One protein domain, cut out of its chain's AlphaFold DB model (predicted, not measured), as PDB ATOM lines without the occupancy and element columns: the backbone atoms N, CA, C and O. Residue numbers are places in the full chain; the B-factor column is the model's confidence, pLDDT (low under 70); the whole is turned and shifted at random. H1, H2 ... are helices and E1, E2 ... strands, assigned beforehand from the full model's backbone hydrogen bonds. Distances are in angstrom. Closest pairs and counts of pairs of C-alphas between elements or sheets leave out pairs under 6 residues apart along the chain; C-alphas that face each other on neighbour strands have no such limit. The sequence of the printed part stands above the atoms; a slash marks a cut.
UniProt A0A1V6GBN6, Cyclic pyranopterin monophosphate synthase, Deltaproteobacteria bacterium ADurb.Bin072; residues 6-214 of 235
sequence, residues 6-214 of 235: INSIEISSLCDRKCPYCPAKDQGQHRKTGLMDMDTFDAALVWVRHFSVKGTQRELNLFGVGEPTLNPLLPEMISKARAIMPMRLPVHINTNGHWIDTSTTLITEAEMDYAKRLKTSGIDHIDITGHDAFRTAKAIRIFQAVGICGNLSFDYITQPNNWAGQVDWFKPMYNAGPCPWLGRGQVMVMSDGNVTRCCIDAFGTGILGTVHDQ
ATOM      1  N   ILE A   6     218.009 182.334 160.919       98.50
ATOM      2  CA  ILE A   6     217.292 183.126 159.906       98.50
ATOM      3  C   ILE A   6     216.070 182.314 159.500       98.50
ATOM      4  O   ILE A   6     216.214 181.336 158.779       98.50
ATOM      5  N   ASN A   7     214.877 182.643 159.997       98.31
ATOM      6  CA  ASN A   7     213.688 181.859 159.647       98.31
ATOM      7  C   ASN A   7     213.248 182.144 158.207       98.31
ATOM      8  O   ASN A   7     212.906 181.217 157.473       98.31
ATOM      9  N   SER A   8     213.291 183.417 157.812       98.44
ATOM     10  CA  SER A   8     212.833 183.842 156.494       98.44
ATOM     11  C   SER A   8     213.786 184.836 155.839       98.44
ATOM     12  O   SER A   8     214.423 185.647 156.517       98.44
ATOM     13  N   ILE A   9     213.865 184.767 154.513       98.81
ATOM     14  CA  ILE A   9     214.522 185.756 153.662       98.81
ATOM     15  C   ILE A   9     213.463 186.298 152.706       98.81
ATOM     16  O   ILE A   9     212.942 185.581 151.854       98.81
ATOM     17  N   GLU A  10     213.141 187.576 152.849       98.69
ATOM     18  CA  GLU A  10     212.208 188.272 151.979       98.69
ATOM     19  C   GLU A  10     212.861 188.547 150.622       98.69
ATOM     20  O   GLU A  10     213.515 189.567 150.424       98.69
ATOM     21  N   ILE A  11     212.641 187.669 149.649       98.62
ATOM     22  CA  ILE A  11     213.201 187.863 148.304       98.62
ATOM     23  C   ILE A  11     212.455 188.928 147.480       98.62
ATOM     24  O   ILE A  11     212.945 189.378 146.446       98.62
ATOM     25  N   SER A  12     211.262 189.329 147.920       98.38
ATOM     26  CA  SER A  12     210.451 190.387 147.321       98.38
ATOM     27  C   SER A  12     209.614 191.054 148.407       98.38
ATOM     28  O   SER A  12     208.824 190.388 149.074       98.38
ATOM     29  N   SER A  13     209.758 192.370 148.572       98.12
ATOM     30  CA  SER A  13     208.800 193.186 149.343       98.12
ATOM     31  C   SER A  13     207.665 193.732 148.482       98.12
ATOM     32  O   SER A  13     206.725 194.329 149.004       98.12
ATOM     33  N   LEU A  14     207.730 193.543 147.165       97.75
ATOM     34  CA  LEU A  14     206.682 193.965 146.246       97.75
ATOM     35  C   LEU A  14     205.563 192.927 146.225       97.75
ATOM     36  O   LEU A  14     205.811 191.735 146.371       97.75
ATOM     37  N   CYS A  15     204.328 193.370 146.017       97.00
ATOM     38  CA  CYS A  15     203.180 192.489 145.845       97.00
ATOM     39  C   CYS A  15     202.262 193.065 144.768       97.00
ATOM     40  O   CYS A  15     202.066 194.278 144.684       97.00
ATOM     41  N   ASP A  16     201.682 192.193 143.952       95.56
ATOM     42  CA  ASP A  16     200.699 192.541 142.926       95.56
ATOM     43  C   ASP A  16     199.308 192.835 143.515       95.56
ATOM     44  O   ASP A  16     198.431 193.373 142.838       95.56
ATOM     45  N   ARG A  17     199.101 192.501 144.795       94.31
ATOM     46  CA  ARG A  17     197.836 192.675 145.511       94.31
ATOM     47  C   ARG A  17     197.912 193.772 146.565       94.31
ATOM     48  O   ARG A  17     198.939 194.007 147.192       94.31
ATOM     49  N   LYS A  18     196.758 194.392 146.822       95.25
ATOM     50  CA  LYS A  18     196.552 195.413 147.864       95.25
ATOM     51  C   LYS A  18     195.518 194.943 148.885       95.25
ATOM     52  O   LYS A  18     194.494 195.590 149.091       95.25
ATOM     53  N   CYS A  19     195.752 193.769 149.462       95.50
ATOM     54  CA  CYS A  19     194.823 193.166 150.411       95.50
ATOM     55  C   CYS A  19     194.615 194.083 151.633       95.50
ATOM     56  O   CYS A  19     195.596 194.614 152.153       95.50
ATOM     57  N   PRO A  20     193.376 194.268 152.127       95.00
ATOM     58  CA  PRO A  20     193.098 195.192 153.233       95.00
ATOM     59  C   PRO A  20     193.766 194.779 154.555       95.00
ATOM     60  O   PRO A  20     194.087 195.636 155.366       95.00
ATOM     61  N   TYR A  21     194.035 193.485 154.734       95.19
ATOM     62  CA  TYR A  21     194.672 192.893 155.916       95.19
ATOM     63  C   TYR A  21     196.199 192.815 155.854       95.19
ATOM     64  O   TYR A  21     196.810 192.170 156.704       95.19
ATOM     65  N   CYS A  22     196.823 193.368 154.814       95.88
ATOM     66  CA  CYS A  22     198.249 193.199 154.564       95.88
ATOM     67  C   CYS A  22     198.955 194.561 154.461       95.88
ATOM     68  O   CYS A  22     198.501 195.415 153.694       95.88
ATOM     69  N   PRO A  23     200.088 194.764 155.159       96.62
ATOM     70  CA  PRO A  23     200.850 196.008 155.112       96.62
ATOM     71  C   PRO A  23     201.646 196.169 153.814       96.62
ATOM     72  O   PRO A  23     202.247 197.220 153.605       96.62
ATOM     73  N   ALA A  24     201.659 195.164 152.923       96.12
ATOM     74  CA  ALA A  24     202.508 195.136 151.731       96.12
ATOM     75  C   ALA A  24     202.440 196.421 150.886       96.12
ATOM     76  O   ALA A  24     203.465 196.893 150.396       96.12
ATOM     77  N   LYS A  25     201.239 197.002 150.759       93.88
ATOM     78  CA  LYS A  25     200.965 198.227 149.989       93.88
ATOM     79  C   LYS A  25     201.596 199.498 150.584       93.88
ATOM     80  O   LYS A  25     201.816 200.448 149.839       93.88
ATOM     81  N   ASP A  26     201.888 199.508 151.885       96.25
ATOM     82  CA  ASP A  26     202.343 200.691 152.624       96.25
ATOM     83  C   ASP A  26     203.838 200.630 152.981       96.25
ATOM     84  O   ASP A  26     204.424 201.637 153.362       96.25
ATOM     85  N   GLN A  27     204.506 199.489 152.773       96.44
ATOM     86  CA  GLN A  27     205.918 199.293 153.142       96.44
ATOM     87  C   GLN A  27     206.866 200.360 152.579       96.44
ATOM     88  O   GLN A  27     207.767 200.812 153.282       96.44
ATOM     89  N   GLY A  28     206.643 200.796 151.334       96.19
ATOM     90  CA  GLY A  28     207.475 201.809 150.671       96.19
ATOM     91  C   GLY A  28     207.405 203.203 151.305       96.19
ATOM     92  O   GLY A  28     208.219 204.057 150.974       96.19
ATOM     93  N   GLN A  29     206.456 203.438 152.215       96.75
ATOM     94  CA  GLN A  29     206.363 204.673 152.999       96.75
ATOM     95  C   GLN A  29     207.279 204.642 154.235       96.75
ATOM     96  O   GLN A  29     207.538 205.686 154.828       96.75
ATOM     97  N   HIS A  30     207.769 203.459 154.622       96.94
ATOM     98  CA  HIS A  30     208.490 203.243 155.879       96.94
ATOM     99  C   HIS A  30     209.914 202.715 155.692       96.94
ATOM    100  O   HIS A  30     210.792 203.028 156.492       96.94
ATOM    101  N   ARG A  31     210.158 201.934 154.636       96.56
ATOM    102  CA  ARG A  31     211.462 201.322 154.362       96.56
ATOM    103  C   ARG A  31     211.728 201.206 152.868       96.56
ATOM    104  O   ARG A  31     210.820 201.337 152.047       96.56
ATOM    105  N   LYS A  32     212.975 200.892 152.513       97.25
ATOM    106  CA  LYS A  32     213.322 200.532 151.138       97.25
ATOM    107  C   LYS A  32     212.612 199.228 150.762       97.25
ATOM    108  O   LYS A  32     212.611 198.258 151.522       97.25
ATOM    109  N   THR A  33     212.000 199.225 149.584       97.56
ATOM    110  CA  THR A  33     211.325 198.063 149.002       97.56
ATOM    111  C   THR A  33     211.911 197.731 147.636       97.56
ATOM    112  O   THR A  33     212.585 198.551 147.009       97.56
ATOM    113  N   GLY A  34     211.674 196.506 147.179       98.00
ATOM    114  CA  GLY A  34     212.194 195.989 145.928       98.00
ATOM    115  C   GLY A  34     212.283 194.468 145.903       98.00
ATOM    116  O   GLY A  34     211.801 193.761 146.792       98.00
ATOM    117  N   LEU A  35     212.912 193.990 144.836       98.62
ATOM    118  CA  LEU A  35     213.334 192.607 144.685       98.62
ATOM    119  C   LEU A  35     214.745 192.488 145.259       98.62
ATOM    120  O   LEU A  35     215.598 193.318 144.945       98.62
ATOM    121  N   MET A  36     214.974 191.479 146.095       98.69
ATOM    122  CA  MET A  36     216.309 191.189 146.611       98.69
ATOM    123  C   MET A  36     217.238 190.803 145.453       98.69
ATOM    124  O   MET A  36     216.854 190.009 144.588       98.69
ATOM    125  N   ASP A  37     218.449 191.353 145.446       98.69
ATOM    126  CA  ASP A  37     219.507 190.958 144.517       98.69
ATOM    127  C   ASP A  37     220.287 189.730 145.018       98.69
ATOM    128  O   ASP A  37     220.161 189.297 146.167       98.69
ATOM    129  N   MET A  38     221.080 189.129 144.128       98.62
ATOM    130  CA  MET A  38     221.814 187.907 144.454       98.62
ATOM    131  C   MET A  38     222.949 188.147 145.459       98.62
ATOM    132  O   MET A  38     223.209 187.273 146.278       98.62
ATOM    133  N   ASP A  39     223.581 189.322 145.451       98.69
ATOM    134  CA  ASP A  39     224.684 189.640 146.367       98.69
ATOM    135  C   ASP A  39     224.191 189.714 147.821       98.69
ATOM    136  O   ASP A  39     224.777 189.117 148.729       98.69
ATOM    137  N   THR A  40     223.059 190.387 148.040       98.81
ATOM    138  CA  THR A  40     222.382 190.454 149.340       98.81
ATOM    139  C   THR A  40     221.911 189.069 149.778       98.81
ATOM    140  O   THR A  40     222.071 188.688 150.942       98.81
ATOM    141  N   PHE A  41     221.354 188.291 148.845       98.94
ATOM    142  CA  PHE A  41     220.919 186.925 149.116       98.94
ATOM    143  C   PHE A  41     222.089 186.021 149.524       98.94
ATOM    144  O   PHE A  41     222.003 185.316 150.529       98.94
ATOM    145  N   ASP A  42     223.212 186.083 148.811       98.88
ATOM    146  CA  ASP A  42     224.413 185.310 149.121       98.88
ATOM    147  C   ASP A  42     224.988 185.694 150.495       98.88
ATOM    148  O   ASP A  42     225.347 184.808 151.279       98.88
ATOM    149  N   ALA A  43     224.987 186.984 150.848       98.88
ATOM    150  CA  ALA A  43     225.356 187.439 152.187       98.88
ATOM    151  C   ALA A  43     224.419 186.873 153.276       98.88
ATOM    152  O   ALA A  43     224.884 186.424 154.328       98.88
ATOM    153  N   ALA A  44     223.109 186.803 153.020       98.88
ATOM    154  CA  ALA A  44     222.157 186.156 153.926       98.88
ATOM    155  C   ALA A  44     222.438 184.648 154.082       98.88
ATOM    156  O   ALA A  44     222.387 184.106 155.193       98.88
ATOM    157  N   LEU A  45     222.782 183.958 152.990       98.88
ATOM    158  CA  LEU A  45     223.075 182.522 153.003       98.88
ATOM    159  C   LEU A  45     224.337 182.166 153.802       98.88
ATOM    160  O   LEU A  45     224.392 181.073 154.377       98.88
ATOM    161  N   VAL A  46     225.317 183.070 153.923       98.81
ATOM    162  CA  VAL A  46     226.465 182.883 154.835       98.81
ATOM    163  C   VAL A  46     225.977 182.622 156.263       98.81
ATOM    164  O   VAL A  46     226.421 181.672 156.917       98.81
ATOM    165  N   TRP A  47     225.000 183.401 156.726       98.81
ATOM    166  CA  TRP A  47     224.422 183.265 158.060       98.81
ATOM    167  C   TRP A  47     223.505 182.052 158.197       98.81
ATOM    168  O   TRP A  47     223.580 181.342 159.202       98.81
ATOM    169  N   VAL A  48     222.695 181.743 157.181       98.81
ATOM    170  CA  VAL A  48     221.904 180.499 157.157       98.81
ATOM    171  C   VAL A  48     222.823 179.283 157.305       98.81
ATOM    172  O   VAL A  48     222.548 178.382 158.105       98.81
ATOM    173  N   ARG A  49     223.947 179.256 156.578       98.75
ATOM    174  CA  ARG A  49     224.943 178.183 156.675       98.75
ATOM    175  C   ARG A  49     225.568 178.133 158.067       98.75
ATOM    176  O   ARG A  49     225.664 177.050 158.641       98.75
ATOM    177  N   HIS A  50     225.948 179.280 158.627       98.69
ATOM    178  CA  HIS A  50     226.489 179.379 159.987       98.69
ATOM    179  C   HIS A  50     225.547 178.770 161.033       98.69
ATOM    180  O   HIS A  50     225.949 177.906 161.816       98.69
ATOM    181  N   PHE A  51     224.269 179.147 161.008       98.62
ATOM    182  CA  PHE A  51     223.263 178.624 161.935       98.62
ATOM    183  C   PHE A  51     222.900 177.159 161.659       98.62
ATOM    184  O   PHE A  51     222.551 176.420 162.583       98.62
ATOM    185  N   SER A  52     223.038 176.702 160.413       98.31
ATOM    186  CA  SER A  52     222.895 175.285 160.060       98.31
ATOM    187  C   SER A  52     224.011 174.441 160.676       98.31
ATOM    188  O   SER A  52     223.726 173.406 161.276       98.31
ATOM    189  N   VAL A  53     225.266 174.905 160.605       98.19
ATOM    190  CA  VAL A  53     226.427 174.248 161.237       98.19
ATOM    191  C   VAL A  53     226.304 174.245 162.763       98.19
ATOM    192  O   VAL A  53     226.600 173.234 163.396       98.19
ATOM    193  N   LYS A  54     225.799 175.331 163.363       97.56
ATOM    194  CA  LYS A  54     225.497 175.387 164.807       97.56
ATOM    195  C   LYS A  54     224.292 174.530 165.228       97.56
ATOM    196  O   LYS A  54     224.036 174.396 166.422       97.56
ATOM    197  N   GLY A  55     223.540 173.963 164.283       97.38
ATOM    198  CA  GLY A  55     222.366 173.130 164.562       97.38
ATOM    199  C   GLY A  55     221.144 173.902 165.075       97.38
ATOM    200  O   GLY A  55     220.197 173.291 165.573       97.38
ATOM    201  N   THR A  56     221.155 175.232 164.966       97.44
ATOM    202  CA  THR A  56     220.067 176.107 165.419       97.44
ATOM    203  C   THR A  56     219.045 176.374 164.315       97.44
ATOM    204  O   THR A  56     217.857 176.485 164.620       97.44
ATOM    205  N   GLN A  57     219.472 176.359 163.046       98.31
ATOM    206  CA  GLN A  57     218.596 176.468 161.875       98.31
ATOM    207  C   GLN A  57     217.560 175.329 161.822       98.31
ATOM    208  O   GLN A  57     217.869 174.174 162.137       98.31
ATOM    209  N   ARG A  58     216.320 175.638 161.418       96.38
ATOM    210  CA  ARG A  58     215.189 174.680 161.409       96.38
ATOM    211  C   ARG A  58     214.497 174.535 160.060       96.38
ATOM    212  O   ARG A  58     214.083 173.443 159.707       96.38
ATOM    213  N   GLU A  59     214.384 175.621 159.326       97.62
ATOM    214  CA  GLU A  59     213.771 175.711 158.004       97.62
ATOM    215  C   GLU A  59     214.284 176.989 157.352       97.62
ATOM    216  O   GLU A  59     214.918 177.793 158.035       97.62
ATOM    217  N   LEU A  60     214.008 177.193 156.071       98.69
ATOM    218  CA  LEU A  60     214.216 178.477 155.424       98.69
ATOM    219  C   LEU A  60     213.022 178.803 154.531       98.69
ATOM    220  O   LEU A  60     212.800 178.132 153.524       98.69
ATOM    221  N   ASN A  61     212.289 179.849 154.896       98.69
ATOM    222  CA  ASN A  61     211.203 180.373 154.082       98.69
ATOM    223  C   ASN A  61     211.717 181.523 153.197       98.69
ATOM    224  O   ASN A  61     212.202 182.528 153.716       98.69
ATOM    225  N   LEU A  62     211.618 181.413 151.872       98.75
ATOM    226  CA  LEU A  62     211.976 182.493 150.939       98.75
ATOM    227  C   LEU A  62     210.771 183.413 150.702       98.75
ATOM    228  O   LEU A  62     210.332 183.637 149.576       98.75
ATOM    229  N   PHE A  63     210.213 183.904 151.803       97.69
ATOM    230  CA  PHE A  63     209.028 184.746 151.880       97.69
ATOM    231  C   PHE A  63     209.219 185.779 152.993       97.69
ATOM    232  O   PHE A  63     209.967 185.557 153.945       97.69
ATOM    233  N   GLY A  64     208.532 186.913 152.881       95.12
ATOM    234  CA  GLY A  64     208.491 187.944 153.916       95.12
ATOM    235  C   GLY A  64     207.111 188.575 153.963       95.12
ATOM    236  O   GLY A  64     206.185 187.983 154.504       95.12
ATOM    237  N   VAL A  65     206.962 189.769 153.390       96.00
ATOM    238  CA  VAL A  65     205.656 190.446 153.297       96.00
ATOM    239  C   VAL A  65     205.118 190.459 151.865       96.00
ATOM    240  O   VAL A  65     203.907 190.377 151.654       96.00
ATOM    241  N   GLY A  66     206.008 190.598 150.879       97.12
ATOM    242  CA  GLY A  66     205.648 190.650 149.464       97.12
ATOM    243  C   GLY A  66     205.357 189.283 148.838       97.12
ATOM    244  O   GLY A  66     205.259 188.263 149.511       97.12
ATOM    245  N   GLU A  67     205.219 189.275 147.515       98.06
ATOM    246  CA  GLU A  67     204.992 188.082 146.703       98.06
ATOM    247  C   GLU A  67     206.329 187.573 146.129       98.06
ATOM    248  O   GLU A  67     206.911 188.236 145.260       98.06
ATOM    249  N   PRO A  68     206.839 186.413 146.584       98.25
ATOM    250  CA  PRO A  68     208.158 185.915 146.200       98.25
ATOM    251  C   PRO A  68     208.264 185.586 144.711       98.25
ATOM    252  O   PRO A  68     209.331 185.755 144.125       98.25
ATOM    253  N   THR A  69     207.166 185.177 144.070       97.56
ATOM    254  CA  THR A  69     207.166 184.828 142.639       97.56
ATOM    255  C   THR A  69     207.308 186.028 141.702       97.56
ATOM    256  O   THR A  69     207.477 185.835 140.500       97.56
ATOM    257  N   LEU A  70     207.309 187.259 142.233       98.00
ATOM    258  CA  LEU A  70     207.699 188.454 141.480       98.00
ATOM    259  C   LEU A  70     209.216 188.576 141.289       98.00
ATOM    260  O   LEU A  70     209.644 189.315 140.403       98.00
ATOM    261  N   ASN A  71     210.036 187.886 142.091       98.38
ATOM    262  CA  ASN A  71     211.483 187.908 141.899       98.38
ATOM    263  C   ASN A  71     211.880 186.909 140.794       98.38
ATOM    264  O   ASN A  71     211.750 185.698 140.996       98.38
ATOM    265  N   PRO A  72     212.405 187.367 139.638       97.44
ATOM    266  CA  PRO A  72     212.776 186.474 138.540       97.44
ATOM    267  C   PRO A  72     213.930 185.528 138.903       97.44
ATOM    268  O   PRO A  72     214.089 184.492 138.258       97.44
ATOM    269  N   LEU A  73     214.708 185.852 139.942       98.44
ATOM    270  CA  LEU A  73     215.808 185.033 140.446       98.44
ATOM    271  C   LEU A  73     215.345 183.937 141.417       98.44
ATOM    272  O   LEU A  73     216.178 183.152 141.864       98.44
ATOM    273  N   LEU A  74     214.044 183.834 141.735       98.69
ATOM    274  CA  LEU A  74     213.529 182.860 142.706       98.69
ATOM    275  C   LEU A  74     214.018 181.415 142.450       98.69
ATOM    276  O   LEU A  74     214.476 180.796 143.410       98.69
ATOM    277  N   PRO A  75     213.997 180.853 141.220       98.62
ATOM    278  CA  PRO A  75     214.543 179.514 140.981       98.62
ATOM    279  C   PRO A  75     216.025 179.380 141.376       98.62
ATOM    280  O   PRO A  75     216.413 178.428 142.051       98.62
ATOM    281  N   GLU A  76     216.859 180.362 141.029       98.81
ATOM    282  CA  GLU A  76     218.282 180.353 141.388       98.81
ATOM    283  C   GLU A  76     218.486 180.497 142.905       98.81
ATOM    284  O   GLU A  76     219.289 179.775 143.500       98.81
ATOM    285  N   MET A  77     217.700 181.364 143.549       98.88
ATOM    286  CA  MET A  77     217.710 181.548 145.000       98.88
ATOM    287  C   MET A  77     217.318 180.263 145.742       98.88
ATOM    288  O   MET A  77     217.988 179.885 146.705       98.88
ATOM    289  N   ILE A  78     216.297 179.538 145.266       98.94
ATOM    290  CA  ILE A  78     215.931 178.213 145.792       98.94
ATOM    291  C   ILE A  78     217.116 177.253 145.656       98.94
ATOM    292  O   ILE A  78     217.463 176.584 146.628       98.94
ATOM    293  N   SER A  79     217.757 177.201 144.484       98.88
ATOM    294  CA  SER A  79     218.884 176.295 144.235       98.88
ATOM    295  C   SER A  79     220.051 176.547 145.193       98.88
ATOM    296  O   SER A  79     220.544 175.618 145.840       98.88
ATOM    297  N   LYS A  80     220.438 177.815 145.372       98.81
ATOM    298  CA  LYS A  80     221.491 178.226 146.312       98.81
ATOM    299  C   LYS A  80     221.124 177.924 147.768       98.81
ATOM    300  O   LYS A  80     221.937 177.352 148.497       98.81
ATOM    301  N   ALA A  81     219.898 178.242 148.185       98.75
ATOM    302  CA  ALA A  81     219.399 177.917 149.519       98.75
ATOM    303  C   ALA A  81     219.429 176.405 149.782       98.75
ATOM    304  O   ALA A  81     219.945 175.949 150.806       98.75
ATOM    305  N   ARG A  82     218.917 175.608 148.838       98.62
ATOM    306  CA  ARG A  82     218.856 174.154 148.962       98.62
ATOM    307  C   ARG A  82     220.244 173.526 149.063       98.62
ATOM    308  O   ARG A  82     220.406 172.589 149.844       98.62
ATOM    309  N   ALA A  83     221.227 174.057 148.333       98.44
ATOM    310  CA  ALA A  83     222.606 173.570 148.334       98.44
ATOM    311  C   ALA A  83     223.314 173.712 149.695       98.44
ATOM    312  O   ALA A  83     224.192 172.909 150.009       98.44
ATOM    313  N   ILE A  84     222.944 174.709 150.509       98.12
ATOM    314  CA  ILE A  84     223.560 174.930 151.829       98.12
ATOM    315  C   ILE A  84     222.729 174.388 152.995       98.12
ATOM    316  O   ILE A  84     223.269 174.124 154.071       98.12
ATOM    317  N   MET A  85     221.419 174.239 152.803       98.44
ATOM    318  CA  MET A  85     220.517 173.762 153.840       98.44
ATOM    319  C   MET A  85     220.679 172.245 154.025       98.44
ATOM    320  O   MET A  85     220.710 171.505 153.038       98.44
ATOM    321  N   PRO A  86     220.710 171.724 155.266       97.56
ATOM    322  CA  PRO A  86     220.682 170.283 155.504       97.56
ATOM    323  C   PRO A  86     219.443 169.635 154.871       97.56
ATOM    324  O   PRO A  86     218.337 170.140 155.052       97.56
ATOM    325  N   MET A  87     219.602 168.491 154.197       94.94
ATOM    326  CA  MET A  87     218.525 167.827 153.431       94.94
ATOM    327  C   MET A  87     217.234 167.564 154.217       94.94
ATOM    328  O   MET A  87     216.156 167.530 153.644       94.94
ATOM    329  N   ARG A  88     217.332 167.379 155.538       96.06
ATOM    330  CA  ARG A  88     216.177 167.143 156.421       96.06
ATOM    331  C   ARG A  88     215.396 168.410 156.797       96.06
ATOM    332  O   ARG A  88     214.383 168.297 157.476       96.06
ATOM    333  N   LEU A  89     215.924 169.594 156.489       98.00
ATOM    334  CA  LEU A  89     215.309 170.880 156.816       98.00
ATOM    335  C   LEU A  89     214.718 171.487 155.540       98.00
ATOM    336  O   LEU A  89     215.417 171.500 154.522       98.00
ATOM    337  N   PRO A  90     213.475 171.992 155.582       98.06
ATOM    338  CA  PRO A  90     212.789 172.434 154.380       98.06
ATOM    339  C   PRO A  90     213.264 173.815 153.913       98.06
ATOM    340  O   PRO A  90     213.528 174.700 154.730       98.06
ATOM    341  N   VAL A  91     213.315 173.985 152.594       98.69
ATOM    342  CA  VAL A  91     213.320 175.264 151.877       98.69
ATOM    343  C   VAL A  91     211.957 175.417 151.210       98.69
ATOM    344  O   VAL A  91     211.537 174.540 150.451       98.69
ATOM    345  N   HIS A  92     211.246 176.501 151.504       98.56
ATOM    346  CA  HIS A  92     209.861 176.682 151.065       98.56
ATOM    347  C   HIS A  92     209.503 178.142 150.810       98.56
ATOM    348  O   HIS A  92     210.314 179.030 151.072       98.56
ATOM    349  N   ILE A  93     208.313 178.364 150.246       98.50
ATOM    350  CA  ILE A  93     207.718 179.691 150.046       98.50
ATOM    351  C   ILE A  93     206.221 179.661 150.350       98.50
ATOM    352  O   ILE A  93     205.562 178.630 150.189       98.50
ATOM    353  N   ASN A  94     205.675 180.836 150.652       97.75
ATOM    354  CA  ASN A  94     204.245 181.119 150.611       97.75
ATOM    355  C   ASN A  94     203.946 182.029 149.417       97.75
ATOM    356  O   ASN A  94     204.705 182.955 149.143       97.75
ATOM    357  N   THR A  95     202.850 181.786 148.701       97.75
ATOM    358  CA  THR A  95     202.541 182.566 147.498       97.75
ATOM    359  C   THR A  95     201.049 182.746 147.232       97.75
ATOM    360  O   THR A  95     200.220 181.902 147.574       97.75
ATOM    361  N   ASN A  96     200.695 183.851 146.580       96.75
ATOM    362  CA  ASN A  96     199.333 184.222 146.211       96.75
ATOM    363  C   ASN A  96     198.894 183.735 144.812       96.75
ATOM    364  O   ASN A  96     197.746 183.975 144.414       96.75
ATOM    365  N   GLY A  97     199.784 183.089 144.047       96.25
ATOM    366  CA  GLY A  97     199.464 182.622 142.695       96.25
ATOM    367  C   GLY A  97     199.563 183.691 141.597       96.25
ATOM    368  O   GLY A  97     198.827 183.601 140.613       96.25
ATOM    369  N   HIS A  98     200.396 184.727 141.748       93.94
ATOM    370  CA  HIS A  98     200.462 185.848 140.798       93.94
ATOM    371  C   HIS A  98     200.781 185.418 139.356       93.94
ATOM    372  O   HIS A  98     200.158 185.910 138.414       93.94
ATOM    373  N   TRP A  99     201.694 184.461 139.176       94.94
ATOM    374  CA  TRP A  99     202.141 183.984 137.857       94.94
ATOM    375  C   TRP A  99     201.071 183.206 137.075       94.94
ATOM    376  O   TRP A  99     201.310 182.817 135.935       94.94
ATOM    377  N   ILE A 100     199.911 182.948 137.684       96.88
ATOM    378  CA  ILE A 100     198.803 182.253 137.036       96.88
ATOM    379  C   ILE A 100     198.115 183.166 136.019       96.88
ATOM    380  O   ILE A 100     197.661 184.265 136.356       96.88
ATOM    381  N   ASP A 101     197.958 182.663 134.795       96.38
ATOM    382  CA  ASP A 101     197.128 183.271 133.760       96.38
ATOM    383  C   ASP A 101     195.650 183.006 134.069       96.38
ATOM    384  O   ASP A 101     195.189 181.858 134.100       96.38
ATOM    385  N   THR A 102     194.901 184.081 134.305       96.25
ATOM    386  CA  THR A 102     193.475 184.039 134.644       96.25
ATOM    387  C   THR A 102     192.546 184.132 133.436       96.25
ATOM    388  O   THR A 102     191.334 184.062 133.607       96.25
ATOM    389  N   SER A 103     193.077 184.301 132.223       96.94
ATOM    390  CA  SER A 103     192.274 184.381 130.995       96.94
ATOM    391  C   SER A 103     191.760 183.016 130.522       96.94
ATOM    392  O   SER A 103     190.827 182.943 129.723       96.94
ATOM    393  N   THR A 104     192.346 181.927 131.028       96.31
ATOM    394  CA  THR A 104     192.023 180.561 130.618       96.31
ATOM    395  C   THR A 104     192.125 179.565 131.769       96.31
ATOM    396  O   THR A 104     192.999 179.650 132.637       96.31
ATOM    397  N   THR A 105     191.237 178.570 131.758       96.06
ATOM    398  CA  THR A 105     191.264 177.420 132.675       96.06
ATOM    399  C   THR A 105     192.325 176.388 132.295       96.06
ATOM    400  O   THR A 105     192.677 175.550 133.127       96.06
ATOM    401  N   LEU A 106     192.843 176.436 131.064       96.88
ATOM    402  CA  LEU A 106     193.912 175.553 130.608       96.88
ATOM    403  C   LEU A 106     195.226 175.913 131.305       96.88
ATOM    404  O   LEU A 106     195.536 177.087 131.493       96.88
ATOM    405  N   ILE A 107     196.010 174.898 131.669       97.56
ATOM    406  CA  ILE A 107     197.384 175.105 132.130       97.56
ATOM    407  C   ILE A 107     198.242 175.418 130.906       97.56
ATOM    408  O   ILE A 107     198.312 174.616 129.976       97.56
ATOM    409  N   THR A 108     198.880 176.581 130.912       98.00
ATOM    410  CA  THR A 108     199.784 177.006 129.841       98.00
ATOM    411  C   THR A 108     201.145 176.322 129.967       98.00
ATOM    412  O   THR A 108     201.563 175.902 131.051       98.00
ATOM    413  N   GLU A 109     201.880 176.241 128.856       97.75
ATOM    414  CA  GLU A 109     203.251 175.719 128.865       97.75
ATOM    415  C   GLU A 109     204.172 176.551 129.765       97.75
ATOM    416  O   GLU A 109     204.979 175.981 130.491       97.75
ATOM    417  N   ALA A 110     204.004 177.877 129.783       97.31
ATOM    418  CA  ALA A 110     204.794 178.781 130.615       97.31
ATOM    419  C   ALA A 110     204.560 178.555 132.120       97.31
ATOM    420  O   ALA A 110     205.519 178.499 132.888       97.31
ATOM    421  N   GLU A 111     203.306 178.377 132.548       97.88
ATOM    422  CA  GLU A 111     202.973 178.054 133.944       97.88
ATOM    423  C   GLU A 111     203.572 176.707 134.371       97.88
ATOM    424  O   GLU A 111     204.125 176.579 135.466       97.88
ATOM    425  N   MET A 112     203.473 175.703 133.496       98.06
ATOM    426  CA  MET A 112     204.015 174.371 133.742       98.06
ATOM    427  C   MET A 112     205.548 174.376 133.775       98.06
ATOM    428  O   MET A 112     206.145 173.746 134.648       98.06
ATOM    429  N   ASP A 113     206.197 175.089 132.854       98.12
ATOM    430  CA  ASP A 113     207.651 175.241 132.833       98.12
ATOM    431  C   ASP A 113     208.148 175.949 134.094       98.12
ATOM    432  O   ASP A 113     209.061 175.463 134.760       98.12
ATOM    433  N   TYR A 114     207.485 177.032 134.503       98.00
ATOM    434  CA  TYR A 114     207.830 177.727 135.737       98.00
ATOM    435  C   TYR A 114     207.761 176.804 136.959       98.00
ATOM    436  O   TYR A 114     208.721 176.723 137.726       98.00
ATOM    437  N   ALA A 115     206.679 176.034 137.106       97.94
ATOM    438  CA  ALA A 115     206.544 175.078 138.203       97.94
ATOM    439  C   ALA A 115     207.610 173.969 138.165       97.94
ATOM    440  O   ALA A 115     208.152 173.601 139.210       97.94
ATOM    441  N   LYS A 116     207.970 173.475 136.972       98.50
ATOM    442  CA  LYS A 116     209.085 172.529 136.804       98.50
ATOM    443  C   LYS A 116     210.407 173.143 137.250       98.50
ATOM    444  O   LYS A 116     211.136 172.478 137.977       98.50
ATOM    445  N   ARG A 117     210.696 174.399 136.886       98.38
ATOM    446  CA  ARG A 117     211.913 175.104 137.327       98.38
ATOM    447  C   ARG A 117     211.972 175.239 138.845       98.38
ATOM    448  O   ARG A 117     213.023 174.988 139.425       98.38
ATOM    449  N   LEU A 118     210.861 175.577 139.504       98.38
ATOM    450  CA  LEU A 118     210.810 175.616 140.970       98.38
ATOM    451  C   LEU A 118     211.102 174.233 141.572       98.38
ATOM    452  O   LEU A 118     211.931 174.117 142.476       98.38
ATOM    453  N   LYS A 119     210.491 173.171 141.026       98.31
ATOM    454  CA  LYS A 119     210.727 171.791 141.476       98.31
ATOM    455  C   LYS A 119     212.188 171.373 141.313       98.31
ATOM    456  O   LYS A 119     212.774 170.850 142.258       98.31
ATOM    457  N   THR A 120     212.776 171.582 140.137       98.38
ATOM    458  CA  THR A 120     214.161 171.177 139.843       98.38
ATOM    459  C   THR A 120     215.190 172.010 140.594       98.38
ATOM    460  O   THR A 120     216.274 171.506 140.877       98.38
ATOM    461  N   SER A 121     214.842 173.238 140.987       98.56
ATOM    462  CA  SER A 121     215.671 174.066 141.872       98.56
ATOM    463  C   SER A 121     215.772 173.493 143.291       98.56
ATOM    464  O   SER A 121     216.676 173.863 144.033       98.56
ATOM    465  N   GLY A 122     214.893 172.557 143.661       98.00
ATOM    466  CA  GLY A 122     214.977 171.817 144.918       98.00
ATOM    467  C   GLY A 122     214.115 172.380 146.045       98.00
ATOM    468  O   GLY A 122     214.457 172.191 147.209       98.00
ATOM    469  N   ILE A 123     213.010 173.061 145.717       98.06
ATOM    470  CA  ILE A 123     212.018 173.469 146.717       98.06
ATOM    471  C   ILE A 123     211.339 172.242 147.341       98.06
ATOM    472  O   ILE A 123     210.986 171.290 146.637       98.06
ATOM    473  N   ASP A 124     211.142 172.264 148.660       97.69
ATOM    474  CA  ASP A 124     210.528 171.151 149.389       97.69
ATOM    475  C   ASP A 124     209.000 171.229 149.354       97.69
ATOM    476  O   ASP A 124     208.330 170.230 149.082       97.69
ATOM    477  N   HIS A 125     208.442 172.416 149.602       96.56
ATOM    478  CA  HIS A 125     207.006 172.666 149.502       96.56
ATOM    479  C   HIS A 125     206.690 174.124 149.155       96.56
ATOM    480  O   HIS A 125     207.519 175.015 149.337       96.56
ATOM    481  N   ILE A 126     205.484 174.347 148.631       97.94
ATOM    482  CA  ILE A 126     204.944 175.671 148.316       97.94
ATOM    483  C   ILE A 126     203.551 175.791 148.915       97.94
ATOM    484  O   ILE A 126     202.612 175.138 148.456       97.94
ATOM    485  N   ASP A 127     203.413 176.668 149.898       97.69
ATOM    486  CA  ASP A 127     202.123 177.000 150.480       97.69
ATOM    487  C   ASP A 127     201.421 178.059 149.622       97.69
ATOM    488  O   ASP A 127     202.012 179.068 149.232       97.69
ATOM    489  N   ILE A 128     200.138 177.853 149.334       97.81
ATOM    490  CA  ILE A 128     199.325 178.795 148.560       97.81
ATOM    491  C   ILE A 128     198.385 179.519 149.512       97.81
ATOM    492  O   ILE A 128     197.624 178.884 150.241       97.81
ATOM    493  N   THR A 129     198.371 180.849 149.482       96.81
ATOM    494  CA  THR A 129     197.361 181.629 150.199       96.81
ATOM    495  C   THR A 129     196.145 181.864 149.308       96.81
ATOM    496  O   THR A 129     196.254 182.352 148.182       96.81
ATOM    497  N   GLY A 130     194.961 181.516 149.812       96.56
ATOM    498  CA  GLY A 130     193.704 181.477 149.062       96.56
ATOM    499  C   GLY A 130     193.055 182.832 148.751       96.56
ATOM    500  O   GLY A 130     191.856 182.984 148.948       96.56
ATOM    501  N   HIS A 131     193.816 183.830 148.292       95.00
ATOM    502  CA  HIS A 131     193.314 185.194 148.044       95.00
ATOM    503  C   HIS A 131     192.359 185.314 146.849       95.00
ATOM    504  O   HIS A 131     191.579 186.261 146.777       95.00
ATOM    505  N   ASP A 132     192.452 184.393 145.891       95.44
ATOM    506  CA  ASP A 132     191.590 184.322 144.715       95.44
ATOM    507  C   ASP A 132     191.337 182.858 144.362       95.44
ATOM    508  O   ASP A 132     192.272 182.109 144.075       95.44
ATOM    509  N   ALA A 133     190.069 182.448 144.370       95.62
ATOM    510  CA  ALA A 133     189.703 181.046 144.215       95.62
ATOM    511  C   ALA A 133     190.194 180.448 142.885       95.62
ATOM    512  O   ALA A 133     190.620 179.293 142.859       95.62
ATOM    513  N   PHE A 134     190.170 181.223 141.795       96.81
ATOM    514  CA  PHE A 134     190.581 180.744 140.478       96.81
ATOM    515  C   PHE A 134     192.090 180.485 140.419       96.81
ATOM    516  O   PHE A 134     192.517 179.377 140.083       96.81
ATOM    517  N   ARG A 135     192.902 181.478 140.801       96.62
ATOM    518  CA  ARG A 135     194.367 181.363 140.843       96.62
ATOM    519  C   ARG A 135     194.802 180.238 141.762       96.62
ATOM    520  O   ARG A 135     195.608 179.406 141.359       96.62
ATOM    521  N   THR A 136     194.217 180.159 142.955       96.75
ATOM    522  CA  THR A 136     194.495 179.090 143.915       96.75
ATOM    523  C   THR A 136     194.173 177.716 143.332       96.75
ATOM    524  O   THR A 136     195.017 176.821 143.357       96.75
ATOM    525  N   ALA A 137     192.987 177.542 142.743       96.69
ATOM    526  CA  ALA A 137     192.578 176.274 142.149       96.69
ATOM    527  C   ALA A 137     193.516 175.831 141.013       96.69
ATOM    528  O   ALA A 137     193.841 174.641 140.909       96.69
ATOM    529  N   LYS A 138     193.951 176.764 140.160       97.81
ATOM    530  CA  LYS A 138     194.855 176.470 139.043       97.81
ATOM    531  C   LYS A 138     196.287 176.197 139.521       97.81
ATOM    532  O   LYS A 138     196.868 175.199 139.100       97.81
ATOM    533  N   ALA A 139     196.808 176.981 140.468       97.25
ATOM    534  CA  ALA A 139     198.123 176.766 141.076       97.25
ATOM    535  C   ALA A 139     198.243 175.384 141.742       97.25
ATOM    536  O   ALA A 139     199.219 174.677 141.495       97.25
ATOM    537  N   ILE A 140     197.221 174.946 142.493       96.25
ATOM    538  CA  ILE A 140     197.190 173.606 143.108       96.25
ATOM    539  C   ILE A 140     197.363 172.510 142.050       96.25
ATOM    540  O   ILE A 140     198.180 171.610 142.226       96.25
ATOM    541  N   ARG A 141     196.631 172.590 140.932       96.94
ATOM    542  CA  ARG A 141     196.701 171.589 139.851       96.94
ATOM    543  C   ARG A 141     198.078 171.559 139.194       96.94
ATOM    544  O   ARG A 141     198.597 170.481 138.919       96.94
ATOM    545  N   ILE A 142     198.672 172.730 138.967       97.75
ATOM    546  CA  ILE A 142     200.020 172.852 138.400       97.75
ATOM    547  C   ILE A 142     201.051 172.210 139.334       97.75
ATOM    548  O   ILE A 142     201.844 171.384 138.890       97.75
ATOM    549  N   PHE A 143     201.020 172.536 140.626       96.50
ATOM    550  CA  PHE A 143     201.959 171.980 141.602       96.50
ATOM    551  C   PHE A 143     201.786 170.474 141.800       96.50
ATOM    552  O   PHE A 143     202.782 169.751 141.798       96.50
ATOM    553  N   GLN A 144     200.547 169.978 141.845       95.44
ATOM    554  CA  GLN A 144     200.266 168.540 141.855       95.44
ATOM    555  C   GLN A 144     200.852 167.835 140.624       95.44
ATOM    556  O   GLN A 144     201.455 166.772 140.763       95.44
ATOM    557  N   ALA A 145     200.738 168.438 139.437       97.25
ATOM    558  CA  ALA A 145     201.254 167.859 138.198       97.25
ATOM    559  C   ALA A 145     202.789 167.727 138.170       97.25
ATOM    560  O   ALA A 145     203.305 166.829 137.507       97.25
ATOM    561  N   VAL A 146     203.521 168.583 138.894       97.69
ATOM    562  CA  VAL A 146     204.994 168.522 138.996       97.69
ATOM    563  C   VAL A 146     205.495 167.881 140.298       97.69
ATOM    564  O   VAL A 146     206.701 167.841 140.547       97.69
ATOM    565  N   GLY A 147     204.592 167.378 141.145       97.00
ATOM    566  CA  GLY A 147     204.945 166.764 142.427       97.00
ATOM    567  C   GLY A 147     205.509 167.753 143.453       97.00
ATOM    568  O   GLY A 147     206.414 167.403 144.218       97.00
ATOM    569  N   ILE A 148     205.026 168.997 143.448       97.12
ATOM    570  CA  ILE A 148     205.222 169.959 144.538       97.12
ATOM    571  C   ILE A 148     204.038 169.825 145.501       97.12
ATOM    572  O   ILE A 148     202.879 169.904 145.092       97.12
ATOM    573  N   CYS A 149     204.342 169.627 146.781       92.75
ATOM    574  CA  CYS A 149     203.360 169.584 147.863       92.75
ATOM    575  C   CYS A 149     203.315 170.934 148.594       92.75
ATOM    576  O   CYS A 149     204.226 171.744 148.448       92.75
ATOM    577  N   GLY A 150     202.287 171.157 149.409       92.00
ATOM    578  CA  GLY A 150     202.186 172.318 150.292       92.00
ATOM    579  C   GLY A 150     200.787 172.483 150.864       92.00
ATOM    580  O   GLY A 150     199.876 171.711 150.545       92.00
ATOM    581  N   ASN A 151     200.630 173.471 151.732       95.31
ATOM    582  CA  ASN A 151     199.385 173.769 152.417       95.31
ATOM    583  C   ASN A 151     198.598 174.863 151.697       95.31
ATOM    584  O   ASN A 151     199.133 175.696 150.966       95.31
ATOM    585  N   LEU A 152     197.295 174.878 151.956       96.25
ATOM    586  CA  LEU A 152     196.419 175.976 151.585       96.25
ATOM    587  C   LEU A 152     196.166 176.832 152.829       96.25
ATOM    588  O   LEU A 152     195.599 176.336 153.802       96.25
ATOM    589  N   SER A 153     196.573 178.101 152.799       95.19
ATOM    590  CA  SER A 153     196.374 179.039 153.910       95.19
ATOM    591  C   SER A 153     195.205 179.991 153.645       95.19
ATOM    592  O   SER A 153     195.093 180.605 152.579       95.19
ATOM    593  N   PHE A 154     194.361 180.147 154.666       95.56
ATOM    594  CA  PHE A 154     193.317 181.170 154.772       95.56
ATOM    595  C   PHE A 154     193.436 181.933 156.098       95.56
ATOM    596  O   PHE A 154     192.437 182.403 156.642       95.56
ATOM    597  N   ASP A 155     194.652 182.064 156.634       91.38
ATOM    598  CA  ASP A 155     194.864 182.561 158.001       91.38
ATOM    599  C   ASP A 155     194.389 184.002 158.192       91.38
ATOM    600  O   ASP A 155     193.927 184.361 159.266       91.38
ATOM    601  N   TYR A 156     194.362 184.810 157.129       92.56
ATOM    602  CA  TYR A 156     193.762 186.148 157.156       92.56
ATOM    603  C   TYR A 156     192.251 186.153 157.488       92.56
ATOM    604  O   TYR A 156     191.707 187.215 157.794       92.56
ATOM    605  N   ILE A 157     191.591 184.987 157.436       92.88
ATOM    606  CA  ILE A 157     190.200 184.734 157.847       92.88
ATOM    607  C   ILE A 157     190.156 183.898 159.132       92.88
ATOM    608  O   ILE A 157     189.439 184.251 160.064       92.88
ATOM    609  N   THR A 158     190.873 182.771 159.177       92.12
ATOM    610  CA  THR A 158     190.738 181.762 160.246       92.12
ATOM    611  C   THR A 158     191.548 182.088 161.500       92.12
ATOM    612  O   THR A 158     191.151 181.705 162.599       92.12
ATOM    613  N   GLN A 159     192.671 182.792 161.345       89.56
ATOM    614  CA  GLN A 159     193.592 183.204 162.409       89.56
ATOM    615  C   GLN A 159     194.111 184.628 162.131       89.56
ATOM    616  O   GLN A 159     195.321 184.847 162.000       89.56
ATOM    617  N   PRO A 160     193.204 185.610 161.963       90.88
ATOM    618  CA  PRO A 160     193.577 186.909 161.441       90.88
ATOM    619  C   PRO A 160     194.494 187.617 162.424       90.88
ATOM    620  O   PRO A 160     194.236 187.636 163.626       90.88
ATOM    621  N   ASN A 161     195.541 188.244 161.905       90.94
ATOM    622  CA  ASN A 161     196.351 189.164 162.678       90.94
ATOM    623  C   ASN A 161     196.386 190.530 162.001       90.94
ATOM    624  O   ASN A 161     196.359 190.646 160.779       90.94
ATOM    625  N   ASN A 162     196.449 191.569 162.824       94.56
ATOM    626  CA  ASN A 162     196.488 192.957 162.386       94.56
ATOM    627  C   ASN A 162     197.926 193.480 162.280       94.56
ATOM    628  O   ASN A 162     198.170 194.671 162.462       94.56
ATOM    629  N   TRP A 163     198.895 192.580 162.064       95.50
ATOM    630  CA  TRP A 163     200.316 192.913 161.965       95.50
ATOM    631  C   TRP A 163     200.823 193.739 163.150       95.50
ATOM    632  O   TRP A 163     201.531 194.730 162.987       95.50
ATOM    633  N   ALA A 164     200.403 193.350 164.356       94.75
ATOM    634  CA  ALA A 164     200.708 194.057 165.596       94.75
ATOM    635  C   ALA A 164     200.309 195.550 165.581       94.75
ATOM    636  O   ALA A 164     200.966 196.383 166.197       94.75
ATOM    637  N   GLY A 165     199.217 195.880 164.884       95.12
ATOM    638  CA  GLY A 165     198.665 197.233 164.791       95.12
ATOM    639  C   GLY A 165     199.118 198.036 163.568       95.12
ATOM    640  O   GLY A 165     198.689 199.174 163.419       95.12
ATOM    641  N   GLN A 166     199.940 197.470 162.679       95.94
ATOM    642  CA  GLN A 166     200.359 198.148 161.440       95.94
ATOM    643  C   GLN A 166     199.248 198.233 160.385       95.94
ATOM    644  O   GLN A 166     199.357 199.019 159.448       95.94
ATOM    645  N   VAL A 167     198.190 197.428 160.512       95.56
ATOM    646  CA  VAL A 167     197.012 197.495 159.642       95.56
ATOM    647  C   VAL A 167     195.735 197.531 160.468       95.56
ATOM    648  O   VAL A 167     195.641 196.893 161.518       95.56
ATOM    649  N   ASP A 168     194.732 198.243 159.961       94.69
ATOM    650  CA  ASP A 168     193.378 198.218 160.509       94.69
ATOM    651  C   ASP A 168     192.669 196.923 160.077       94.69
ATOM    652  O   ASP A 168     192.007 196.847 159.039       94.69
ATOM    653  N   TRP A 169     192.921 195.853 160.833       94.56
ATOM    654  CA  TRP A 169     192.352 194.524 160.625       94.56
ATOM    655  C   TRP A 169     192.057 193.830 161.960       94.56
ATOM    656  O   TRP A 169     192.392 194.324 163.038       94.56
ATOM    657  N   PHE A 170     191.448 192.647 161.899       92.38
ATOM    658  CA  PHE A 170     191.152 191.843 163.080       92.38
ATOM    659  C   PHE A 170     192.435 191.355 163.776       92.38
ATOM    660  O   PHE A 170     193.360 190.845 163.137       92.38
ATOM    661  N   LYS A 171     192.469 191.481 165.107       85.62
ATOM    662  CA  LYS A 171     193.456 190.837 165.989       85.62
ATOM    663  C   LYS A 171     192.953 189.430 166.368       85.62
ATOM    664  O   LYS A 171     191.737 189.267 166.505       85.62
ATOM    665  N   PRO A 172     193.828 188.431 166.603       83.25
ATOM    666  CA  PRO A 172     193.385 187.140 167.111       83.25
ATOM    667  C   PRO A 172     192.647 187.312 168.442       83.25
ATOM    668  O   PRO A 172     193.097 188.058 169.312       83.25
ATOM    669  N   MET A 173     191.532 186.597 168.621       77.88
ATOM    670  CA  MET A 173     190.763 186.610 169.878       77.88
ATOM    671  C   MET A 173     191.353 185.682 170.957       77.88
ATOM    672  O   MET A 173     190.786 185.546 172.037       77.88
ATOM    673  N   TYR A 174     192.487 185.037 170.675       76.19
ATOM    674  CA  TYR A 174     193.200 184.146 171.583       76.19
ATOM    675  C   TYR A 174     194.639 184.625 171.795       76.19
ATOM    676  O   TYR A 174     195.260 185.203 170.903       76.19
ATOM    677  N   ASN A 175     195.190 184.341 172.975       67.62
ATOM    678  CA  ASN A 175     196.613 184.536 173.242       67.62
ATOM    679  C   ASN A 175     197.401 183.361 172.655       67.62
ATOM    680  O   ASN A 175     197.228 182.226 173.094       67.62
ATOM    681  N   ALA A 176     198.305 183.630 171.711       74.38
ATOM    682  CA  ALA A 176     199.085 182.597 171.016       74.38
ATOM    683  C   ALA A 176     200.269 182.034 171.837       74.38
ATOM    684  O   ALA A 176     201.121 181.322 171.312       74.38
ATOM    685  N   GLY A 177     200.330 182.336 173.138       85.44
ATOM    686  CA  GLY A 177     201.423 181.925 174.018       85.44
ATOM    687  C   GLY A 177     202.720 182.722 173.794       85.44
ATOM    688  O   GLY A 177     202.685 183.823 173.234       85.44
ATOM    689  N   PRO A 178     203.870 182.210 174.275       91.50
ATOM    690  CA  PRO A 178     205.154 182.901 174.188       91.50
ATOM    691  C   PRO A 178     205.625 183.119 172.745       91.50
ATOM    692  O   PRO A 178     205.559 182.209 171.921       91.50
ATOM    693  N   CYS A 179     206.186 184.296 172.460       92.62
ATOM    694  CA  CYS A 179     206.701 184.651 171.138       92.62
ATOM    695  C   CYS A 179     207.828 183.703 170.683       92.62
ATOM    696  O   CYS A 179     208.901 183.689 171.307       92.62
ATOM    697  N   PRO A 180     207.642 182.947 169.580       90.62
ATOM    698  CA  PRO A 180     208.664 182.026 169.093       90.62
ATOM    699  C   PRO A 180     209.888 182.761 168.538       90.62
ATOM    700  O   PRO A 180     210.999 182.254 168.674       90.62
ATOM    701  N   TRP A 181     209.703 183.968 167.990       94.75
ATOM    702  CA  TRP A 181     210.772 184.747 167.364       94.75
ATOM    703  C   TRP A 181     211.840 185.164 168.375       94.75
ATOM    704  O   TRP A 181     213.001 184.765 168.278       94.75
ATOM    705  N   LEU A 182     211.421 185.876 169.424       93.38
ATOM    706  CA  LEU A 182     212.321 186.314 170.492       93.38
ATOM    707  C   LEU A 182     212.821 185.136 171.333       93.38
ATOM    708  O   LEU A 182     213.986 185.102 171.720       93.38
ATOM    709  N   GLY A 183     211.952 184.154 171.600       91.00
ATOM    710  CA  GLY A 183     212.270 182.995 172.434       91.00
ATOM    711  C   GLY A 183     213.225 181.984 171.796       91.00
ATOM    712  O   GLY A 183     213.706 181.098 172.502       91.00
ATOM    713  N   ARG A 184     213.491 182.090 170.487       91.88
ATOM    714  CA  ARG A 184     214.437 181.231 169.755       91.88
ATOM    715  C   ARG A 184     215.526 182.012 169.012       91.88
ATOM    716  O   ARG A 184     216.346 181.398 168.337       91.88
ATOM    717  N   GLY A 185     215.555 183.342 169.111       95.50
ATOM    718  CA  GLY A 185     216.524 184.156 168.375       95.50
ATOM    719  C   GLY A 185     216.341 184.048 166.863       95.50
ATOM    720  O   GLY A 185     217.330 184.017 166.132       95.50
ATOM    721  N   GLN A 186     215.093 183.906 166.409       96.81
ATOM    722  CA  GLN A 186     214.762 183.915 164.988       96.81
ATOM    723  C   GLN A 186     214.696 185.354 164.498       96.81
ATOM    724  O   GLN A 186     214.188 186.225 165.200       96.81
ATOM    725  N   VAL A 187     215.172 185.575 163.281       98.38
ATOM    726  CA  VAL A 187     215.077 186.852 162.574       98.38
ATOM    727  C   VAL A 187     214.608 186.630 161.143       98.38
ATOM    728  O   VAL A 187     214.654 185.506 160.629       98.38
ATOM    729  N   MET A 188     214.159 187.709 160.512       98.62
ATOM    730  CA  MET A 188     213.891 187.766 159.080       98.62
ATOM    731  C   MET A 188     214.899 188.708 158.423       98.62
ATOM    732  O   MET A 188     215.161 189.795 158.936       98.62
ATOM    733  N   VAL A 189     215.439 188.297 157.278       98.81
ATOM    734  CA  VAL A 189     216.211 189.178 156.397       98.81
ATOM    735  C   VAL A 189     215.240 189.836 155.423       98.81
ATOM    736  O   VAL A 189     214.481 189.144 154.750       98.81
ATOM    737  N   MET A 190     215.235 191.162 155.368       98.69
ATOM    738  CA  MET A 190     214.397 191.963 154.477       98.69
ATOM    739  C   MET A 190     215.023 192.063 153.082       98.69
ATOM    740  O   MET A 190     216.223 191.852 152.911       98.69
ATOM    741  N   SER A 191     214.216 192.425 152.084       98.50
ATOM    742  CA  SER A 191     214.632 192.523 150.670       98.50
ATOM    743  C   SER A 191     215.802 193.472 150.382       98.50
ATOM    744  O   SER A 191     216.437 193.344 149.341       98.50
ATOM    745  N   ASP A 192     216.109 194.397 151.290       98.25
ATOM    746  CA  ASP A 192     217.240 195.327 151.206       98.25
ATOM    747  C   ASP A 192     218.463 194.902 152.042       98.25
ATOM    748  O   ASP A 192     219.416 195.670 152.161       98.25
ATOM    749  N   GLY A 193     218.438 193.704 152.634       98.62
ATOM    750  CA  GLY A 193     219.520 193.162 153.457       98.62
ATOM    751  C   GLY A 193     219.454 193.549 154.934       98.62
ATOM    752  O   GLY A 193     220.279 193.069 155.718       98.62
ATOM    753  N   ASN A 194     218.478 194.364 155.348       98.75
ATOM    754  CA  ASN A 194     218.234 194.624 156.764       98.75
ATOM    755  C   ASN A 194     217.760 193.358 157.486       98.75
ATOM    756  O   ASN A 194     217.057 192.520 156.928       98.75
ATOM    757  N   VAL A 195     218.109 193.228 158.761       98.75
ATOM    758  CA  VAL A 195     217.712 192.104 159.613       98.75
ATOM    759  C   VAL A 195     216.727 192.607 160.655       98.75
ATOM    760  O   VAL A 195     217.096 193.367 161.551       98.75
ATOM    761  N   THR A 196     215.472 192.171 160.551       98.00
ATOM    762  CA  THR A 196     214.415 192.514 161.509       98.00
ATOM    763  C   THR A 196     214.123 191.368 162.482       98.00
ATOM    764  O   THR A 196     214.337 190.186 162.199       98.00
ATOM    765  N   ARG A 197     213.614 191.732 163.664       94.50
ATOM    766  CA  ARG A 197     213.298 190.836 164.785       94.50
ATOM    767  C   ARG A 197     212.255 189.767 164.452       94.50
ATOM    768  O   ARG A 197     212.289 188.708 165.070       94.50
ATOM    769  N   CYS A 198     211.311 190.026 163.545       95.44
ATOM    770  CA  CYS A 198     210.318 189.028 163.141       95.44
ATOM    771  C   CYS A 198     209.627 189.361 161.817       95.44
ATOM    772  O   CYS A 198     209.644 190.503 161.370       95.44
ATOM    773  N   CYS A 199     208.941 188.375 161.232       94.44
ATOM    774  CA  CYS A 199     208.168 188.571 160.001       94.44
ATOM    775  C   CYS A 199     206.985 189.546 160.136       94.44
ATOM    776  O   CYS A 199     206.500 190.042 159.126       94.44
ATOM    777  N   ILE A 200     206.522 189.840 161.361       95.75
ATOM    778  CA  ILE A 200     205.424 190.790 161.593       95.75
ATOM    779  C   ILE A 200     205.890 192.243 161.423       95.75
ATOM    780  O   ILE A 200     205.063 193.099 161.137       95.75
ATOM    781  N   ASP A 201     207.183 192.549 161.554       97.25
ATOM    782  CA  ASP A 201     207.721 193.910 161.395       97.25
ATOM    783  C   ASP A 201     207.874 194.307 159.919       97.25
ATOM    784  O   ASP A 201     208.971 194.520 159.404       97.25
ATOM    785  N   ALA A 202     206.741 194.399 159.223       97.44
ATOM    786  CA  ALA A 202     206.678 194.714 157.803       97.44
ATOM    787  C   ALA A 202     207.297 196.073 157.451       97.44
ATOM    788  O   ALA A 202     207.839 196.245 156.358       97.44
ATOM    789  N   PHE A 203     207.232 197.038 158.369       97.81
ATOM    790  CA  PHE A 203     207.769 198.384 158.177       97.81
ATOM    791  C   PHE A 203     209.229 198.540 158.610       97.81
ATOM    792  O   PHE A 203     209.795 199.610 158.409       97.81
ATOM    793  N   GLY A 204     209.863 197.490 159.145       97.06
ATOM    794  CA  GLY A 204     211.272 197.535 159.535       97.06
ATOM    795  C   GLY A 204     211.539 198.510 160.685       97.06
ATOM    796  O   GLY A 204     212.561 199.186 160.707       97.06
ATOM    797  N   THR A 205     210.621 198.626 161.641       96.81
ATOM    798  CA  THR A 205     210.791 199.502 162.815       96.81
ATOM    799  C   THR A 205     211.722 198.897 163.870       96.81
ATOM    800  O   THR A 205     212.240 199.599 164.738       96.81
ATOM    801  N   GLY A 206     211.957 197.586 163.789       95.75
ATOM    802  CA  GLY A 206     212.776 196.794 164.690       95.75
ATOM    803  C   GLY A 206     213.999 196.190 164.011       95.75
ATOM    804  O   GLY A 206     214.293 195.014 164.260       95.75
ATOM    805  N   ILE A 207     214.741 196.964 163.212       98.00
ATOM    806  CA  ILE A 207     216.020 196.515 162.640       98.00
ATOM    807  C   ILE A 207     217.054 196.262 163.749       98.00
ATOM    808  O   ILE A 207     217.116 196.969 164.759       98.00
ATOM    809  N   LEU A 208     217.826 195.192 163.585       97.94
ATOM    810  CA  LEU A 208     218.917 194.768 164.470       97.94
ATOM    811  C   LEU A 208     220.300 195.027 163.862       97.94
ATOM    812  O   LEU A 208     221.273 195.152 164.597       97.94
ATOM    813  N   GLY A 209     220.370 195.077 162.535       98.06
ATOM    814  CA  GLY A 209     221.582 195.210 161.736       98.06
ATOM    815  C   GLY A 209     221.283 194.816 160.292       98.06
ATOM    816  O   GLY A 209     220.127 194.813 159.868       98.06
ATOM    817  N   THR A 210     222.315 194.430 159.561       98.69
ATOM    818  CA  THR A 210     222.272 193.996 158.165       98.69
ATOM    819  C   THR A 210     222.944 192.636 158.006       98.69
ATOM    820  O   THR A 210     223.681 192.185 158.881       98.69
ATOM    821  N   VAL A 211     222.750 191.982 156.861       98.69
ATOM    822  CA  VAL A 211     223.448 190.726 156.514       98.69
ATOM    823  C   VAL A 211     224.980 190.836 156.519       98.69
ATOM    824  O   VAL A 211     225.661 189.810 156.544       98.69
ATOM    825  N   HIS A 212     225.532 192.051 156.530       98.50
ATOM    826  CA  HIS A 212     226.972 192.304 156.590       98.50
ATOM    827  C   HIS A 212     227.519 192.437 158.021       98.50
ATOM    828  O   HIS A 212     228.736 192.432 158.204       98.50
ATOM    829  N   ASP A 213     226.650 192.520 159.029       98.62
ATOM    830  CA  ASP A 213     227.043 192.597 160.437       98.62
ATOM    831  C   ASP A 213     227.263 191.208 161.048       98.62
ATOM    832  O   ASP A 213     226.766 190.203 160.548       98.62
ATOM    833  N   GLN A 214     227.954 191.145 162.192       98.19
ATOM    834  CA  GLN A 214     228.183 189.904 162.943       98.19
ATOM    835  C   GLN A 214     226.913 189.449 163.698       98.19
ATOM    836  O   GLN A 214     226.803 189.610 164.919       98.19
TER     837      GLN A 214
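AT A GLANCE: This is residues 6 to 214 of the 235 residues of the protein "Cyclic pyranopterin monophosphate synthase" of Deltaproteobacteria bacterium ADurb.Bin072 (UniProt A0A1V6GBN6). Two small sheets, E1 E4 E5 E6 and E2 E3, follow each other along an arc, with H1, H2, H3 and H4 in a chain along its outside and long links, among them residues 10 to 37 and 159 to 179, on its inner side. Short pairings add residues 60 to 61 beside E2 and 152 to 153 beside E3. The 209 printed residues, under half of them in named elements, hold six helices and six strands in the order E1 H1 H2 E2 H3 E3 H4 H5 H6 E4 E5 E6, class mixed. The first sheet, ordered E1 E4 E5 E6, is mixed and the second parallel; the whole is compact, with a radius of gyration of the C-alphas of 16.7 A and spans of 48 by 40 by 31 A.

HOW THE PARTS SIT: E1, residues 6 to 9, is parallel to E4, residues 186 to 189, with N 7 and O 187 2.9 A apart, within hydrogen-bond range. E4, E5, residues 194 to 196, and E6, residues 207 to 210, form a meander, each strand the antiparallel neighbour of the one before, in two hairpins; N 196 and O 188 are 2.9 A apart, N 195 and O 209 2.8 A. H1, residues 38 to 53, is on this sheet at a height of 9.5 A, making two layers, helix on one face; it runs along the strands, at 2 degrees to E4 on the local plane. H2, residues 74 to 84, touches H1 at a shallow tilt of 29 degrees, the same way; their closest C-alphas, of Arg 49 and Ile 84, are 6.0 A apart. H3, residues 109 to 120, touches H2 with residues 117 to 118 alone, at 13 degrees, a shallow tilt; the closest C-alphas, of Pro 75 and Leu 118, are 5.4 A apart. H4, residues 133 to 145, touches H3 at a steep tilt of 58 degrees, through its residues 142 to 143 alone; the closest C-alphas are those of Met 112 and Ile 142, 6.3 A. E2, residues 91 to 95, H3 and E3, residues 125 to 129, form a strand-helix-strand unit, parallel strands joined through a helix, with a right-handed crossover; N 127 and O 93 are 2.9 A apart. H5, residues 155 to 158, is apart from H4, and H6, residues 180 to 184, is only just not on the first sheet, with 4 pairs of C-alphas within 10 A. Every O i to N i+4 pair is within range in H2, H3, H4 and H6, and 11 of 12 in H1; H5 is too short for one.

IN THESE COORDINATES: E1 begins at C-alpha 6, (217.292, 183.126, 159.906), and E6 ends at C-alpha 210, (222.272, 193.996, 158.165). H1 is 22.1 A long, H4 18.5 A, H3 16.1 A, H2 15.7 A, E2 13.7 A and E3 13.2 A.

THE WHOLE: The C-alphas of Thr 104 and Gln 214, the two farthest apart, are 49.4 A from each other. The printed part has no cut; E1 to H1, H1 to H2, E2 to H3 and H5 to H6 are long links. Residue 175 is under pLDDT 70.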